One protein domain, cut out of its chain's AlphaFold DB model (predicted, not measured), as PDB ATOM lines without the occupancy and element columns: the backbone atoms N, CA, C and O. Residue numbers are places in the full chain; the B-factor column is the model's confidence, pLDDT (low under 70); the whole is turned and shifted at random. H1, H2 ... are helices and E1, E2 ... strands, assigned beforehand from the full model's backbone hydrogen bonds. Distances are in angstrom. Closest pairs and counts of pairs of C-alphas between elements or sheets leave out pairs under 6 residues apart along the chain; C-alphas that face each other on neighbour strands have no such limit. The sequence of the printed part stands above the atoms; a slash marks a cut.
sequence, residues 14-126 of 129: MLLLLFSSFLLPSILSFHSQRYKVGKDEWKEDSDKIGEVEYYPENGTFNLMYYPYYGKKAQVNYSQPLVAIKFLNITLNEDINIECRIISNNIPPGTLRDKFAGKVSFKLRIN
ATOM      1  N   MET A  14     -20.476 -23.260 -32.030       61.44
ATOM      2  CA  MET A  14     -20.885 -23.398 -30.643       61.44
ATOM      3  C   MET A  14     -21.573 -24.733 -30.396       61.44
ATOM      4  O   MET A  14     -22.745 -24.895 -30.700       61.44
ATOM      5  N   LEU A  15     -20.840 -25.654 -29.774       58.81
ATOM      6  CA  LEU A  15     -21.255 -26.334 -28.546       58.81
ATOM      7  C   LEU A  15     -20.218 -27.405 -28.209       58.81
ATOM      8  O   LEU A  15     -20.213 -28.462 -28.824       58.81
ATOM      9  N   LEU A  16     -19.361 -27.139 -27.227       57.31
ATOM     10  CA  LEU A  16     -18.414 -28.119 -26.706       57.31
ATOM     11  C   LEU A  16     -19.067 -28.891 -25.557       57.31
ATOM     12  O   LEU A  16     -19.486 -28.303 -24.567       57.31
ATOM     13  N   LEU A  17     -19.203 -30.210 -25.682       58.56
ATOM     14  CA  LEU A  17     -19.745 -31.034 -24.598       58.56
ATOM     15  C   LEU A  17     -18.661 -31.901 -23.987       58.56
ATOM     16  O   LEU A  17     -18.207 -32.886 -24.561       58.56
ATOM     17  N   LEU A  18     -18.283 -31.523 -22.771       55.25
ATOM     18  CA  LEU A  18     -17.430 -32.303 -21.896       55.25
ATOM     19  C   LEU A  18     -18.289 -33.354 -21.172       55.25
ATOM     20  O   LEU A  18     -18.975 -33.056 -20.197       55.25
ATOM     21  N   PHE A  19     -18.222 -34.621 -21.602       56.53
ATOM     22  CA  PHE A  19     -18.808 -35.733 -20.840       56.53
ATOM     23  C   PHE A  19     -17.784 -36.443 -19.939       56.53
ATOM     24  O   PHE A  19     -16.855 -37.081 -20.427       56.53
ATOM     25  N   SER A  20     -17.922 -36.294 -18.618       51.09
ATOM     26  CA  SER A  20     -17.012 -36.867 -17.608       51.09
ATOM     27  C   SER A  20     -17.422 -38.274 -17.149       51.09
ATOM     28  O   SER A  20     -16.925 -38.773 -16.139       51.09
ATOM     29  N   SER A  21     -18.349 -38.920 -17.858       53.72
ATOM     30  CA  SER A  21     -18.905 -40.199 -17.419       53.72
ATOM     31  C   SER A  21     -18.078 -41.352 -17.951       53.72
ATOM     32  O   SER A  21     -17.857 -41.496 -19.151       53.72
ATOM     33  N   PHE A  22     -17.633 -42.161 -17.006       51.72
ATOM     34  CA  PHE A  22     -16.891 -43.391 -17.180       51.72
ATOM     35  C   PHE A  22     -17.505 -44.308 -18.259       51.72
ATOM     36  O   PHE A  22     -18.684 -44.646 -18.204       51.72
ATOM     37  N   LEU A  23     -16.625 -44.771 -19.156       53.03
ATOM     38  CA  LEU A  23     -16.593 -46.112 -19.760       53.03
ATOM     39  C   LEU A  23     -17.281 -46.416 -21.101       53.03
ATOM     40  O   LEU A  23     -17.143 -47.564 -21.511       53.03
ATOM     41  N   LEU A  24     -17.969 -45.513 -21.820       59.66
ATOM     42  CA  LEU A  24     -18.788 -45.991 -22.955       59.66
ATOM     43  C   LEU A  24     -18.735 -45.182 -24.260       59.66
ATOM     44  O   LEU A  24     -18.760 -43.947 -24.212       59.66
ATOM     45  N   PRO A  25     -18.782 -45.875 -25.425       60.22
ATOM     46  CA  PRO A  25     -19.061 -45.232 -26.701       60.22
ATOM     47  C   PRO A  25     -20.378 -44.478 -26.585       60.22
ATOM     48  O   PRO A  25     -21.403 -44.997 -26.131       60.22
ATOM     49  N   SER A  26     -20.300 -43.217 -26.961       70.12
ATOM     50  CA  SER A  26     -21.368 -42.247 -26.845       70.12
ATOM     51  C   SER A  26     -21.382 -41.446 -28.139       70.12
ATOM     52  O   SER A  26     -20.323 -41.193 -28.718       70.12
ATOM     53  N   ILE A  27     -22.565 -41.064 -28.604       71.56
ATOM     54  CA  ILE A  27     -22.729 -40.183 -29.763       71.56
ATOM     55  C   ILE A  27     -23.419 -38.917 -29.286       71.56
ATOM     56  O   ILE A  27     -24.434 -38.987 -28.586       71.56
ATOM     57  N   LEU A  28     -22.870 -37.762 -29.652       76.75
ATOM     58  CA  LEU A  28     -23.561 -36.501 -29.477       76.75
ATOM     59  C   LEU A  28     -24.633 -36.357 -30.553       76.75
ATOM     60  O   LEU A  28     -24.342 -36.313 -31.741       76.75
ATOM     61  N   SER A  29     -25.874 -36.220 -30.112       78.38
ATOM     62  CA  SER A  29     -27.007 -35.900 -30.957       78.38
ATOM     63  C   SER A  29     -27.560 -34.518 -30.622       78.38
ATOM     64  O   SER A  29     -27.732 -34.150 -29.457       78.38
ATOM     65  N   PHE A  30     -27.856 -33.757 -31.669       81.44
ATOM     66  CA  PHE A  30     -28.444 -32.427 -31.583       81.44
ATOM     67  C   PHE A  30     -29.934 -32.508 -31.894       81.44
ATOM     68  O   PHE A  30     -30.313 -33.194 -32.839       81.44
ATOM     69  N   HIS A  31     -30.762 -31.813 -31.118       79.31
ATOM     70  CA  HIS A  31     -32.200 -31.720 -31.346       79.31
ATOM     71  C   HIS A  31     -32.715 -30.304 -31.042       79.31
ATOM     72  O   HIS A  31     -32.255 -29.624 -30.120       79.31
ATOM     73  N   SER A  32     -33.736 -29.874 -31.779       79.19
ATOM     74  CA  SER A  32     -34.566 -28.737 -31.382       79.19
ATOM     75  C   SER A  32     -35.318 -29.060 -30.089       79.19
ATOM     76  O   SER A  32     -35.826 -30.168 -29.900       79.19
ATOM     77  N   GLN A  33     -35.375 -28.101 -29.160       83.56
ATOM     78  CA  GLN A  33     -36.064 -28.305 -27.891       83.56
ATOM     79  C   GLN A  33     -37.507 -27.806 -27.960       83.56
ATOM     80  O   GLN A  33     -37.752 -26.630 -28.218       83.56
ATOM     81  N   ARG A  34     -38.467 -28.667 -27.604       84.00
ATOM     82  CA  ARG A  34     -39.843 -28.229 -27.334       84.00
ATOM     83  C   ARG A  34     -39.939 -27.495 -26.001       84.00
ATOM     84  O   ARG A  34     -39.508 -28.015 -24.970       84.00
ATOM     85  N   TYR A  35     -40.565 -26.325 -26.006       83.94
ATOM     86  CA  TYR A  35     -40.768 -25.498 -24.817       83.94
ATOM     87  C   TYR A  35     -42.224 -25.036 -24.691       83.94
ATOM     88  O   TYR A  35     -42.950 -24.897 -25.676       83.94
ATOM     89  N   LYS A  36     -42.665 -24.838 -23.445       85.19
ATOM     90  CA  LYS A  36     -44.044 -24.467 -23.116       85.19
ATOM     91  C   LYS A  36     -44.213 -22.950 -23.215       85.19
ATOM     92  O   LYS A  36     -43.435 -22.214 -22.612       85.19
ATOM     93  N   VAL A  37     -45.225 -22.502 -23.955       88.12
ATOM     94  CA  VAL A  37     -45.549 -21.075 -24.162       88.12
ATOM     95  C   VAL A  37     -46.813 -20.678 -23.403       88.12
ATOM     96  O   VAL A  37     -46.866 -19.605 -22.812       88.12
ATOM     97  N   GLY A  38     -47.799 -21.575 -23.353       87.88
ATOM     98  CA  GLY A  38     -49.081 -21.370 -22.676       87.88
ATOM     99  C   GLY A  38     -49.496 -22.590 -21.859       87.88
ATOM    100  O   GLY A  38     -48.742 -23.554 -21.742       87.88
ATOM    101  N   LYS A  39     -50.707 -22.576 -21.284       85.31
ATOM    102  CA  LYS A  39     -51.203 -23.670 -20.425       85.31
ATOM    103  C   LYS A  39     -51.189 -25.030 -21.141       85.31
ATOM    104  O   LYS A  39     -50.766 -26.001 -20.513       85.31
ATOM    105  N   ASP A  40     -51.476 -25.035 -22.446       88.12
ATOM    106  CA  ASP A  40     -51.488 -26.212 -23.331       88.12
ATOM    107  C   ASP A  40     -50.811 -25.950 -24.698       88.12
ATOM    108  O   ASP A  40     -50.963 -26.723 -25.639       88.12
ATOM    109  N   GLU A  41     -50.034 -24.867 -24.812       90.19
ATOM    110  CA  GLU A  41     -49.335 -24.481 -26.046       90.19
ATOM    111  C   GLU A  41     -47.836 -24.790 -25.939       90.19
ATOM    112  O   GLU A  41     -47.165 -24.363 -24.992       90.19
ATOM    113  N   TRP A  42     -47.312 -25.507 -26.934       88.75
ATOM    114  CA  TRP A  42     -45.903 -25.877 -27.058       88.75
ATOM    115  C   TRP A  42     -45.353 -25.389 -28.391       88.75
ATOM    116  O   TRP A  42     -46.036 -25.475 -29.410       88.75
ATOM    117  N   LYS A  43     -44.110 -24.909 -28.382       90.00
ATOM    118  CA  LYS A  43     -43.385 -24.494 -29.587       90.00
ATOM    119  C   LYS A  43     -42.046 -25.203 -29.688       90.00
ATOM    120  O   LYS A  43     -41.536 -25.739 -28.702       90.00
ATOM    121  N   GLU A  44     -41.511 -25.212 -30.899       89.06
ATOM    122  CA  GLU A  44     -40.228 -25.798 -31.259       89.06
ATOM    123  C   GLU A  44     -39.546 -24.877 -32.275       89.06
ATOM    124  O   GLU A  44     -40.212 -24.356 -33.164       89.06
ATOM    125  N   ASP A  45     -38.238 -24.657 -32.132       89.31
ATOM    126  CA  ASP A  45     -37.470 -23.732 -32.981       89.31
ATOM    127  C   ASP A  45     -36.700 -24.460 -34.108       89.31
ATOM    128  O   ASP A  45     -35.655 -23.986 -34.550       89.31
ATOM    129  N   SER A  46     -37.178 -25.626 -34.567       87.94
ATOM    130  CA  SER A  46     -36.503 -26.437 -35.602       87.94
ATOM    131  C   SER A  46     -36.230 -25.645 -36.879       87.94
ATOM    132  O   SER A  46     -35.133 -25.717 -37.428       87.94
ATOM    133  N   ASP A  47     -37.197 -24.823 -37.293       90.06
ATOM    134  CA  ASP A  47     -37.125 -24.010 -38.511       90.06
ATOM    135  C   ASP A  47     -36.035 -22.927 -38.448       90.06
ATOM    136  O   ASP A  47     -35.636 -22.387 -39.475       90.06
ATOM    137  N   LYS A  48     -35.538 -22.606 -37.245       89.88
ATOM    138  CA  LYS A  48     -34.552 -21.541 -37.013       89.88
ATOM    139  C   LYS A  48     -33.113 -22.032 -36.950       89.88
ATOM    140  O   LYS A  48     -32.198 -21.219 -36.948       89.88
ATOM    141  N   ILE A  49     -32.894 -23.335 -36.815       86.94
ATOM    142  CA  ILE A  49     -31.553 -23.895 -36.604       86.94
ATOM    143  C   ILE A  49     -30.830 -24.128 -37.936       86.94
ATOM    144  O   ILE A  49     -29.616 -23.931 -38.016       86.94
ATOM    145  N   GLY A  50     -31.581 -24.537 -38.962       87.31
ATOM    146  CA  GLY A  50     -31.043 -24.908 -40.264       87.31
ATOM    147  C   GLY A  50     -30.100 -26.111 -40.204       87.31
ATOM    148  O   GLY A  50     -30.215 -26.984 -39.343       87.31
ATOM    149  N   GLU A  51     -29.175 -26.171 -41.159       88.88
ATOM    150  CA  GLU A  51     -28.199 -27.255 -41.263       88.88
ATOM    151  C   GLU A  51     -27.088 -27.120 -40.208       88.88
ATOM    152  O   GLU A  51     -26.632 -26.016 -39.887       88.88
ATOM    153  N   VAL A  52     -26.640 -28.263 -39.684       87.44
ATOM    154  CA  VAL A  52     -25.578 -28.357 -38.681       87.44
ATOM    155  C   VAL A  52     -24.504 -29.349 -39.103       87.44
ATOM    156  O   VAL A  52     -24.783 -30.361 -39.739       87.44
ATOM    157  N   GLU A  53     -23.276 -29.077 -38.686       88.81
ATOM    158  CA  GLU A  53     -22.100 -29.900 -38.945       88.81
ATOM    159  C   GLU A  53     -21.458 -30.317 -37.613       88.81
ATOM    160  O   GLU A  53     -21.355 -29.511 -36.682       88.81
ATOM    161  N   TYR A  54     -21.032 -31.578 -37.508       87.00
ATOM    162  CA  TYR A  54     -20.417 -32.131 -36.298       87.00
ATOM    163  C   TYR A  54     -18.906 -32.277 -36.452       87.00
ATOM    164  O   TYR A  54     -18.423 -32.701 -37.498       87.00
ATOM    165  N   TYR A  55     -18.176 -32.015 -35.368       85.62
ATOM    166  CA  TYR A  55     -16.733 -32.224 -35.294       85.62
ATOM    167  C   TYR A  55     -16.360 -33.011 -34.032       85.62
ATOM    168  O   TYR A  55     -16.617 -32.516 -32.933       85.62
ATOM    169  N   PRO A  56     -15.729 -34.196 -34.144       86.00
ATOM    170  CA  PRO A  56     -15.453 -34.930 -35.384       86.00
ATOM    171  C   PRO A  56     -16.747 -35.332 -36.109       86.00
ATOM    172  O   PRO A  56     -17.837 -35.253 -35.533       86.00
ATOM    173  N   GLU A  57     -16.623 -35.775 -37.362       87.44
ATOM    174  CA  GLU A  57     -17.762 -36.274 -38.136       87.44
ATOM    175  C   GLU A  57     -18.569 -37.303 -37.321       87.44
ATOM    176  O   GLU A  57     -18.023 -38.098 -36.546       87.44
ATOM    177  N   ASN A  58     -19.895 -37.264 -37.469       86.12
ATOM    178  CA  ASN A  58     -20.872 -38.041 -36.691       86.12
ATOM    179  C   ASN A  58     -20.985 -37.676 -35.199       86.12
ATOM    180  O   ASN A  58     -21.745 -38.323 -34.480       86.12
ATOM    181  N   GLY A  59     -20.251 -36.675 -34.703       82.25
ATOM    182  CA  GLY A  59     -20.350 -36.227 -33.311       82.25
ATOM    183  C   GLY A  59     -19.939 -37.302 -32.300       82.25
ATOM    184  O   GLY A  59     -20.498 -37.392 -31.205       82.25
ATOM    185  N   THR A  60     -19.004 -38.170 -32.684       83.25
ATOM    186  CA  THR A  60     -18.598 -39.338 -31.892       83.25
ATOM    187  C   THR A  60     -17.431 -39.017 -30.964       83.25
ATOM    188  O   THR A  60     -16.575 -38.183 -31.259       83.25
ATOM    189  N   PHE A  61     -17.374 -39.706 -29.826       79.88
ATOM    190  CA  PHE A  61     -16.235 -39.627 -28.912       79.88
ATOM    191  C   PHE A  61     -15.253 -40.764 -29.209       79.88
ATOM    192  O   PHE A  61     -15.647 -41.928 -29.296       79.88
ATOM    193  N   ASN A  62     -13.963 -40.442 -29.337       80.50
ATOM    194  CA  ASN A  62     -12.935 -41.453 -29.563       80.50
ATOM    195  C   ASN A  62     -12.769 -42.341 -28.315       80.50
ATOM    196  O   ASN A  62     -12.491 -41.854 -27.217       80.50
ATOM    197  N   LEU A  63     -12.916 -43.656 -28.501       79.31
ATOM    198  CA  LEU A  63     -12.859 -44.651 -27.432       79.31
ATOM    199  C   LEU A  63     -11.506 -44.721 -26.713       79.31
ATOM    200  O   LEU A  63     -11.470 -45.132 -25.558       79.31
ATOM    201  N   MET A  64     -10.415 -44.267 -27.341       82.75
ATOM    202  CA  MET A  64      -9.080 -44.260 -26.725       82.75
ATOM    203  C   MET A  64      -8.981 -43.384 -25.465       82.75
ATOM    204  O   MET A  64      -8.068 -43.569 -24.666       82.75
ATOM    205  N   TYR A  65      -9.915 -42.450 -25.258       78.25
ATOM    206  CA  TYR A  65      -9.963 -41.618 -24.052       78.25
ATOM    207  C   TYR A  65     -10.600 -42.327 -22.842       78.25
ATOM    208  O   TYR A  65     -10.670 -41.744 -21.760       78.25
ATOM    209  N   TYR A  66     -11.060 -43.573 -22.984       76.25
ATOM    210  CA  TYR A  66     -11.727 -44.324 -21.919       76.25
ATOM    211  C   TYR A  66     -10.958 -45.617 -21.584       76.25
ATOM    212  O   TYR A  66     -10.441 -46.263 -22.493       76.25
ATOM    213  N   PRO A  67     -10.909 -46.045 -20.304       80.44
ATOM    214  CA  PRO A  67     -11.474 -45.398 -19.116       80.44
ATOM    215  C   PRO A  67     -10.634 -44.219 -18.611       80.44
ATOM    216  O   PRO A  67      -9.405 -44.236 -18.670       80.44
ATOM    217  N   TYR A  68     -11.300 -43.238 -18.000       77.44
ATOM    218  CA  TYR A  68     -10.620 -42.229 -17.192       77.44
ATOM    219  C   TYR A  68     -10.368 -42.783 -15.784       77.44
ATOM    220  O   TYR A  68     -11.311 -43.123 -15.082       77.44
ATOM    221  N   TYR A  69      -9.113 -42.854 -15.343       82.75
ATOM    222  CA  TYR A  69      -8.732 -43.403 -14.029       82.75
ATOM    223  C   TYR A  69      -8.519 -42.327 -12.954       82.75
ATOM    224  O   TYR A  69      -8.051 -42.611 -11.848       82.75
ATOM    225  N   GLY A  70      -8.869 -41.077 -13.256       82.06
ATOM    226  CA  GLY A  70      -8.691 -39.948 -12.351       82.06
ATOM    227  C   GLY A  70      -7.349 -39.236 -12.526       82.06
ATOM    228  O   GLY A  70      -6.343 -39.816 -12.931       82.06
ATOM    229  N   LYS A  71      -7.325 -37.954 -12.147       83.12
ATOM    230  CA  LYS A  71      -6.188 -37.035 -12.335       83.12
ATOM    231  C   LYS A  71      -4.870 -37.542 -11.741       83.12
ATOM    232  O   LYS A  71      -3.813 -37.225 -12.263       83.12
ATOM    233  N   LYS A  72      -4.919 -38.321 -10.655       88.88
ATOM    234  CA  LYS A  72      -3.712 -38.899 -10.038       88.88
ATOM    235  C   LYS A  72      -3.043 -39.940 -10.940       88.88
ATOM    236  O   LYS A  72      -1.824 -39.951 -11.033       88.88
ATOM    237  N   ALA A  73      -3.836 -40.797 -11.584       88.94
ATOM    238  CA  ALA A  73      -3.336 -41.837 -12.479       88.94
ATOM    239  C   ALA A  73      -3.053 -41.295 -13.888       88.94
ATOM    240  O   ALA A  73      -2.152 -41.773 -14.568       88.94
ATOM    241  N   GLN A  74      -3.809 -40.283 -14.323       86.88
ATOM    242  CA  GLN A  74      -3.694 -39.682 -15.650       86.88
ATOM    243  C   GLN A  74      -3.615 -38.152 -15.535       86.88
ATOM    244  O   GLN A  74      -4.596 -37.438 -15.736       86.88
ATOM    245  N   VAL A  75      -2.428 -37.642 -15.192       87.19
ATOM    246  CA  VAL A  75      -2.194 -36.206 -14.925       87.19
ATOM    247  C   VAL A  75      -2.425 -35.334 -16.164       87.19
ATOM    248  O   VAL A  75      -2.988 -34.249 -16.049       87.19
ATOM    249  N   ASN A  76      -2.052 -35.838 -17.343       88.62
ATOM    250  CA  ASN A  76      -2.176 -35.137 -18.625       88.62
ATOM    251  C   ASN A  76      -3.441 -35.541 -19.399       88.62
ATOM    252  O   ASN A  76      -3.502 -35.400 -20.620       88.62
ATOM    253  N   TYR A  77      -4.442 -36.094 -18.711       81.56
ATOM    254  CA  TYR A  77      -5.695 -36.465 -19.350       81.56
ATOM    255  C   TYR A  77      -6.424 -35.220 -19.859       81.56
ATOM    256  O   TYR A  77      -6.788 -34.340 -19.079       81.56
ATOM    257  N   SER A  78      -6.669 -35.180 -21.165       82.19
ATOM    258  CA  SER A  78      -7.570 -34.210 -21.781       82.19
ATOM    259  C   SER A  78      -8.859 -34.919 -22.146       82.19
ATOM    260  O   SER A  78      -8.847 -35.928 -22.846       82.19
ATOM    261  N   GLN A  79      -9.967 -34.401 -21.639       78.25
ATOM    262  CA  GLN A  79     -11.276 -34.970 -21.897       78.25
ATOM    263  C   GLN A  79     -11.665 -34.744 -23.367       78.25
ATOM    264  O   GLN A  79     -11.438 -33.642 -23.878       78.25
ATOM    265  N   PRO A  80     -12.234 -35.751 -24.057       79.00
ATOM    266  CA  PRO A  80     -12.597 -35.609 -25.456       79.00
ATOM    267  C   PRO A  80     -13.692 -34.555 -25.625       79.00
ATOM    268  O   PRO A  80     -14.544 -34.351 -24.756       79.00
ATOM    269  N   LEU A  81     -13.642 -33.895 -26.774       80.69
ATOM    270  CA  LEU A  81     -14.476 -32.764 -27.133       80.69
ATOM    271  C   LEU A  81     -15.195 -33.071 -28.441       80.69
ATOM    272  O   LEU A  81     -14.591 -33.600 -29.372       80.69
ATOM    273  N   VAL A  82     -16.470 -32.703 -28.503       80.69
ATOM    274  CA  VAL A  82     -17.261 -32.689 -29.734       80.69
ATOM    275  C   VAL A  82     -17.830 -31.289 -29.889       80.69
ATOM    276  O   VAL A  82     -18.218 -30.687 -28.885       80.69
ATOM    277  N   ALA A  83     -17.859 -30.780 -31.116       83.31
ATOM    278  CA  ALA A  83     -18.417 -29.487 -31.465       83.31
ATOM    279  C   ALA A  83     -19.551 -29.617 -32.485       83.31
ATOM    280  O   ALA A  83     -19.560 -30.523 -33.319       83.31
ATOM    281  N   ILE A  84     -20.481 -28.666 -32.418       85.06
ATOM    282  CA  ILE A  84     -21.532 -28.457 -33.411       85.06
ATOM    283  C   ILE A  84     -21.316 -27.075 -34.022       85.06
ATOM    284  O   ILE A  84     -21.079 -26.089 -33.315       85.06
ATOM    285  N   LYS A  85     -21.373 -27.017 -35.345       85.44
ATOM    286  CA  LYS A  85     -21.291 -25.789 -36.125       85.44
ATOM    287  C   LYS A  85     -22.613 -25.589 -36.836       85.44
ATOM    288  O   LYS A  85     -23.092 -26.481 -37.529       85.44
ATOM    289  N   PHE A  86     -23.187 -24.413 -36.658       86.69
ATOM    290  CA  PHE A  86     -24.426 -24.046 -37.322       86.69
ATOM    291  C   PHE A  86     -24.082 -23.416 -38.667       86.69
ATOM    292  O   PHE A  86     -23.330 -22.442 -38.714       86.69
ATOM    293  N   LEU A  87     -24.601 -23.988 -39.752       86.81
ATOM    294  CA  LEU A  87     -24.368 -23.479 -41.102       86.81
ATOM    295  C   LEU A  87     -25.408 -22.430 -41.491       86.81
ATOM    296  O   LEU A  87     -25.075 -21.491 -42.207       86.81
ATOM    297  N   ASN A  88     -26.651 -22.578 -41.015       88.56
ATOM    298  CA  ASN A  88     -27.768 -21.751 -41.472       88.56
ATOM    299  C   ASN A  88     -28.772 -21.422 -40.352       88.56
ATOM    300  O   ASN A  88     -29.961 -21.710 -40.450       88.56
ATOM    301  N   ILE A  89     -28.271 -20.838 -39.262       88.06
ATOM    302  CA  ILE A  89     -29.069 -20.476 -38.084       88.06
ATOM    303  C   ILE A  89     -29.635 -19.055 -38.181       88.06
ATOM    304  O   ILE A  89     -28.943 -18.124 -38.601       88.06
ATOM    305  N   THR A  90     -30.879 -18.867 -37.741       90.31
ATOM    306  CA  THR A  90     -31.530 -17.557 -37.677       90.31
ATOM    307  C   THR A  90     -30.823 -16.656 -36.670       90.31
ATOM    308  O   THR A  90     -30.648 -16.994 -35.497       90.31
ATOM    309  N   LEU A  91     -30.415 -15.479 -37.134       89.31
ATOM    310  CA  LEU A  91     -29.710 -14.487 -36.330       89.31
ATOM    311  C   LEU A  91     -30.697 -13.559 -35.618       89.31
ATOM    312  O   LEU A  91     -31.827 -13.370 -36.056       89.31
ATOM    313  N   ASN A  92     -30.240 -12.924 -34.539       89.75
ATOM    314  CA  ASN A  92     -31.001 -11.953 -33.752       89.75
ATOM    315  C   ASN A  92     -32.312 -12.509 -33.156       89.75
ATOM    316  O   ASN A  92     -33.220 -11.746 -32.815       89.75
ATOM    317  N   GLU A  93     -32.381 -13.821 -32.946       90.38
ATOM    318  CA  GLU A  93     -33.493 -14.505 -32.290       90.38
ATOM    319  C   GLU A  93     -33.002 -15.460 -31.201       90.38
ATOM    320  O   GLU A  93     -31.877 -15.955 -31.250       90.38
ATOM    321  N   ASP A  94     -33.865 -15.707 -30.215       89.69
ATOM    322  CA  ASP A  94     -33.622 -16.702 -29.174       89.69
ATOM    323  C   ASP A  94     -34.130 -18.064 -29.656       89.69
ATOM    324  O   ASP A  94     -35.301 -18.205 -30.013       89.69
ATOM    325  N   ILE A  95     -33.251 -19.064 -29.636       88.88
ATOM    326  CA  ILE A  95     -33.500 -20.414 -30.147       88.88
ATOM    327  C   ILE A  95     -33.301 -21.415 -29.009       88.88
ATOM    328  O   ILE A  95     -32.246 -21.433 -28.371       88.88
ATOM    329  N   ASN A  96     -34.304 -22.252 -28.739       89.19
ATOM    330  CA  ASN A  96     -34.227 -23.280 -27.699       89.19
ATOM    331  C   ASN A  96     -33.590 -24.560 -28.255       89.19
ATOM    332  O   ASN A  96     -34.135 -25.223 -29.140       89.19
ATOM    333  N   ILE A  97     -32.439 -24.927 -27.697       84.94
ATOM    334  CA  ILE A  97     -31.610 -26.033 -28.169       84.94
ATOM    335  C   ILE A  97     -31.492 -27.100 -27.093       84.94
ATOM    336  O   ILE A  97     -31.274 -26.801 -25.916       84.94
ATOM    337  N   GLU A  98     -31.555 -28.360 -27.516       85.19
ATOM    338  CA  GLU A  98     -31.259 -29.502 -26.671       85.19
ATOM    339  C   GLU A  98     -30.206 -30.404 -27.316       85.19
ATOM    340  O   GLU A  98     -30.254 -30.749 -28.492       85.19
ATOM    341  N   CYS A  99     -29.229 -30.820 -26.527       81.56
ATOM    342  CA  CYS A  99     -28.215 -31.767 -26.956       81.56
ATOM    343  C   CYS A  99     -28.243 -32.977 -26.043       81.56
ATOM    344  O   CYS A  99     -28.321 -32.850 -24.819       81.56
ATOM    345  N   ARG A 100     -28.213 -34.156 -26.656       78.31
ATOM    346  CA  ARG A 100     -28.358 -35.448 -25.995       78.31
ATOM    347  C   ARG A 100     -27.184 -36.341 -26.337       78.31
ATOM    348  O   ARG A 100     -26.742 -36.397 -27.476       78.31
ATOM    349  N   ILE A 101     -26.729 -37.088 -25.350       76.06
ATOM    350  CA  ILE A 101     -25.797 -38.181 -25.533       76.06
ATOM    351  C   ILE A 101     -26.605 -39.459 -25.709       76.06
ATOM    352  O   ILE A 101     -27.389 -39.830 -24.838       76.06
ATOM    353  N   ILE A 102     -26.401 -40.127 -26.838       74.44
ATOM    354  CA  ILE A 102     -26.984 -41.433 -27.122       74.44
ATOM    355  C   ILE A 102     -25.941 -42.493 -26.763       74.44
ATOM    356  O   ILE A 102     -24.824 -42.478 -27.284       74.44
ATOM    357  N   SER A 103     -26.299 -43.397 -25.852       70.19
ATOM    358  CA  SER A 103     -25.484 -44.550 -25.464       70.19
ATOM    359  C   SER A 103     -26.385 -45.687 -24.984       70.19
ATOM    360  O   SER A 103     -27.430 -45.438 -24.386       70.19
ATOM    361  N   ASN A 104     -25.959 -46.935 -25.183       66.12
ATOM    362  CA  ASN A 104     -26.748 -48.128 -24.848       66.12
ATOM    363  C   ASN A 104     -27.070 -48.257 -23.347       66.12
ATOM    364  O   ASN A 104     -28.033 -48.928 -22.993       66.12
ATOM    365  N   ASN A 105     -26.287 -47.619 -22.470       59.19
ATOM    366  CA  ASN A 105     -26.478 -47.669 -21.013       59.19
ATOM    367  C   ASN A 105     -26.979 -46.349 -20.404       59.19
ATOM    368  O   ASN A 105     -27.092 -46.259 -19.183       59.19
ATOM    369  N   ILE A 106     -27.265 -45.323 -21.215       60.09
ATOM    370  CA  ILE A 106     -27.940 -44.109 -20.739       60.09
ATOM    371  C   ILE A 106     -29.408 -44.238 -21.151       60.09
ATOM    372  O   ILE A 106     -29.740 -43.932 -22.299       60.09
ATOM    373  N   PRO A 107     -30.299 -44.721 -20.265       58.56
ATOM    374  CA  PRO A 107     -31.715 -44.761 -20.585       58.56
ATOM    375  C   PRO A 107     -32.208 -43.333 -20.877       58.56
ATOM    376  O   PRO A 107     -31.770 -42.394 -20.203       58.56
ATOM    377  N   PRO A 108     -33.111 -43.136 -21.859       55.34
ATOM    378  CA  PRO A 108     -33.731 -41.837 -22.096       55.34
ATOM    379  C   PRO A 108     -34.364 -41.363 -20.781       55.34
ATOM    380  O   PRO A 108     -35.244 -42.022 -20.232       55.34
ATOM    381  N   GLY A 109     -33.808 -40.282 -20.227       54.38
ATOM    382  CA  GLY A 109     -33.917 -39.958 -18.806       54.38
ATOM    383  C   GLY A 109     -35.347 -39.895 -18.261       54.38
ATOM    384  O   GLY A 109     -36.275 -39.421 -18.915       54.38
ATOM    385  N   THR A 110     -35.501 -40.316 -17.004       51.38
ATOM    386  CA  THR A 110     -36.696 -40.024 -16.202       51.38
ATOM    387  C   THR A 110     -36.687 -38.556 -15.752       51.38
ATOM    388  O   THR A 110     -35.646 -37.900 -15.728       51.38
ATOM    389  N   LEU A 111     -37.843 -38.017 -15.339       49.44
ATOM    390  CA  LEU A 111     -38.004 -36.625 -14.872       49.44
ATOM    391  C   LEU A 111     -37.034 -36.195 -13.748       49.44
ATOM    392  O   LEU A 111     -36.908 -34.994 -13.510       49.44
ATOM    393  N   ARG A 112     -36.380 -37.141 -13.058       51.34
ATOM    394  CA  ARG A 112     -35.405 -36.880 -11.988       51.34
ATOM    395  C   ARG A 112     -33.981 -36.625 -12.496       51.34
ATOM    396  O   ARG A 112     -33.271 -35.856 -11.863       51.34
ATOM    397  N   ASP A 113     -33.615 -37.142 -13.670       55.75
ATOM    398  CA  ASP A 113     -32.260 -37.064 -14.239       55.75
ATOM    399  C   ASP A 113     -32.210 -36.195 -15.506       55.75
ATOM    400  O   ASP A 113     -31.600 -36.541 -16.516       55.75
ATOM    401  N   LYS A 114     -32.850 -35.018 -15.465       54.34
ATOM    402  CA  LYS A 114     -32.976 -34.111 -16.627       54.34
ATOM    403  C   LYS A 114     -31.640 -33.662 -17.240       54.34
ATOM    404  O   LYS A 114     -31.648 -33.188 -18.373       54.34
ATOM    405  N   PHE A 115     -30.536 -33.803 -16.502       55.72
ATOM    406  CA  PHE A 115     -29.181 -33.416 -16.908       55.72
ATOM    407  C   PHE A 115     -28.251 -34.610 -17.183       55.72
ATOM    408  O   PHE A 115     -27.125 -34.423 -17.644       55.72
ATOM    409  N   ALA A 116     -28.682 -35.844 -16.900       61.25
ATOM    410  CA  ALA A 116     -27.878 -37.021 -17.203       61.25
ATOM    411  C   ALA A 116     -27.904 -37.256 -18.716       61.25
ATOM    412  O   ALA A 116     -28.943 -37.576 -19.288       61.25
ATOM    413  N   GLY A 117     -26.770 -37.038 -19.385       67.81
ATOM    414  CA  GLY A 117     -26.686 -37.226 -20.835       67.81
ATOM    415  C   GLY A 117     -27.445 -36.182 -21.652       67.81
ATOM    416  O   GLY A 117     -27.636 -36.395 -22.842       67.81
ATOM    417  N   LYS A 118     -27.893 -35.070 -21.056       75.62
ATOM    418  CA  LYS A 118     -28.678 -34.052 -21.759       75.62
ATOM    419  C   LYS A 118     -28.379 -32.646 -21.266       75.62
ATOM    420  O   LYS A 118     -28.235 -32.423 -20.067       75.62
ATOM    421  N   VAL A 119     -28.343 -31.693 -22.189       76.75
ATOM    422  CA  VAL A 119     -28.230 -30.268 -21.888       76.75
ATOM    423  C   VAL A 119     -29.219 -29.470 -22.728       76.75
ATOM    424  O   VAL A 119     -29.418 -29.761 -23.902       76.75
ATOM    425  N   SER A 120     -29.831 -28.466 -22.108       81.00
ATOM    426  CA  SER A 120     -30.828 -27.580 -22.704       81.00
ATOM    427  C   SER A 120     -30.406 -26.136 -22.475       81.00
ATOM    428  O   SER A 120     -30.066 -25.783 -21.344       81.00
ATOM    429  N   PHE A 121     -30.416 -25.304 -23.512       82.00
ATOM    430  CA  PHE A 121     -30.002 -23.903 -23.425       82.00
ATOM    431  C   PHE A 121     -30.689 -23.045 -24.493       82.00
ATOM    432  O   PHE A 121     -31.193 -23.560 -25.490       82.00
ATOM    433  N   LYS A 122     -30.705 -21.724 -24.281       86.12
ATOM    434  CA  LYS A 122     -31.129 -20.753 -25.295       86.12
ATOM    435  C   LYS A 122     -29.907 -20.172 -25.988       86.12
ATOM    436  O   LYS A 122     -29.003 -19.679 -25.316       86.12
ATOM    437  N   LEU A 123     -29.897 -20.225 -27.312       85.94
ATOM    438  CA  LEU A 123     -28.864 -19.645 -28.157       85.94
ATOM    439  C   LEU A 123     -29.402 -18.388 -28.838       85.94
ATOM    440  O   LEU A 123     -30.503 -18.407 -29.377       85.94
ATOM    441  N   ARG A 124     -28.606 -17.319 -28.840       86.56
ATOM    442  CA  ARG A 124     -28.843 -16.118 -29.641       86.56
ATOM    443  C   ARG A 124     -27.526 -15.674 -30.258       86.56
ATOM    444  O   ARG A 124     -26.569 -15.402 -29.534       86.56
ATOM    445  N   ILE A 125     -27.485 -15.576 -31.582       84.94
ATOM    446  CA  ILE A 125     -26.331 -15.053 -32.320       84.94
ATOM    447  C   ILE A 125     -26.737 -13.705 -32.898       84.94
ATOM    448  O   ILE A 125     -27.660 -13.629 -33.705       84.94
ATOM    449  N   ASN A 126     -26.071 -12.633 -32.470       84.75
ATOM    450  CA  ASN A 126     -26.352 -11.294 -32.977       84.75
ATOM    451  C   ASN A 126     -25.438 -10.971 -34.163       84.75
ATOM    452  O   ASN A 126     -24.228 -11.200 -34.095       84.75
TER     453      ASN A 126
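AT A GLANCE: This is residues 14 to 126 of the 129 residues of the protein "sodium/potassium-transporting ATPase subunit beta-2-like" of Salmo salar (UniProt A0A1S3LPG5). With little regular structure, long loops spread from a twisted three-stranded sheet, E1-E4-E5; the small hairpin E2 and E3 lies near E1, and residues 70 to 76 stick out. The printed part has 113 residues, 32 in named elements, mostly strand: E1 H1 E2 E3 E4 E5, both sheets antiparallel. It is only just loose, close to compact, with radius of gyration of the C-alphas 16.1 A and spans of 50 by 32 by 22 A.

IN THESE COORDINATES: E4, residues 95 to 102, runs 22.2 A from C-alpha 95 at (-33.500, -20.414, -30.147). E1 is residues 27 to 32, 16.5 A; E5 118 to 123, 15.8 A, ending at (-28.864, -19.645, -28.157). E2 is 52 to 55, 10.2 A; E3 83 to 86, 10.0 A; H1 46 to 49, 5.7 A.

HOW THE PARTS SIT: Inner strand E4 pairs with E1 (N 29 and O 100, 2.8 A) and, as a hairpin, E5 (N 97 and O 121, 2.9 A). In hairpin E2 and E3, N 53 and O 85 are 2.8 A apart. H1, too short for an O i to N i+4 pair, is on the larger sheet, height 6.8 A.

THE WHOLE: The C-alphas farthest apart, Lys 39 and Ala 73, are 51.8 A apart. The printed part has no cut. E1 to H1, E2 to E3 and E4 to E5 are long links. Residues 14 to 25 and 104 to 117 have pLDDT under 70.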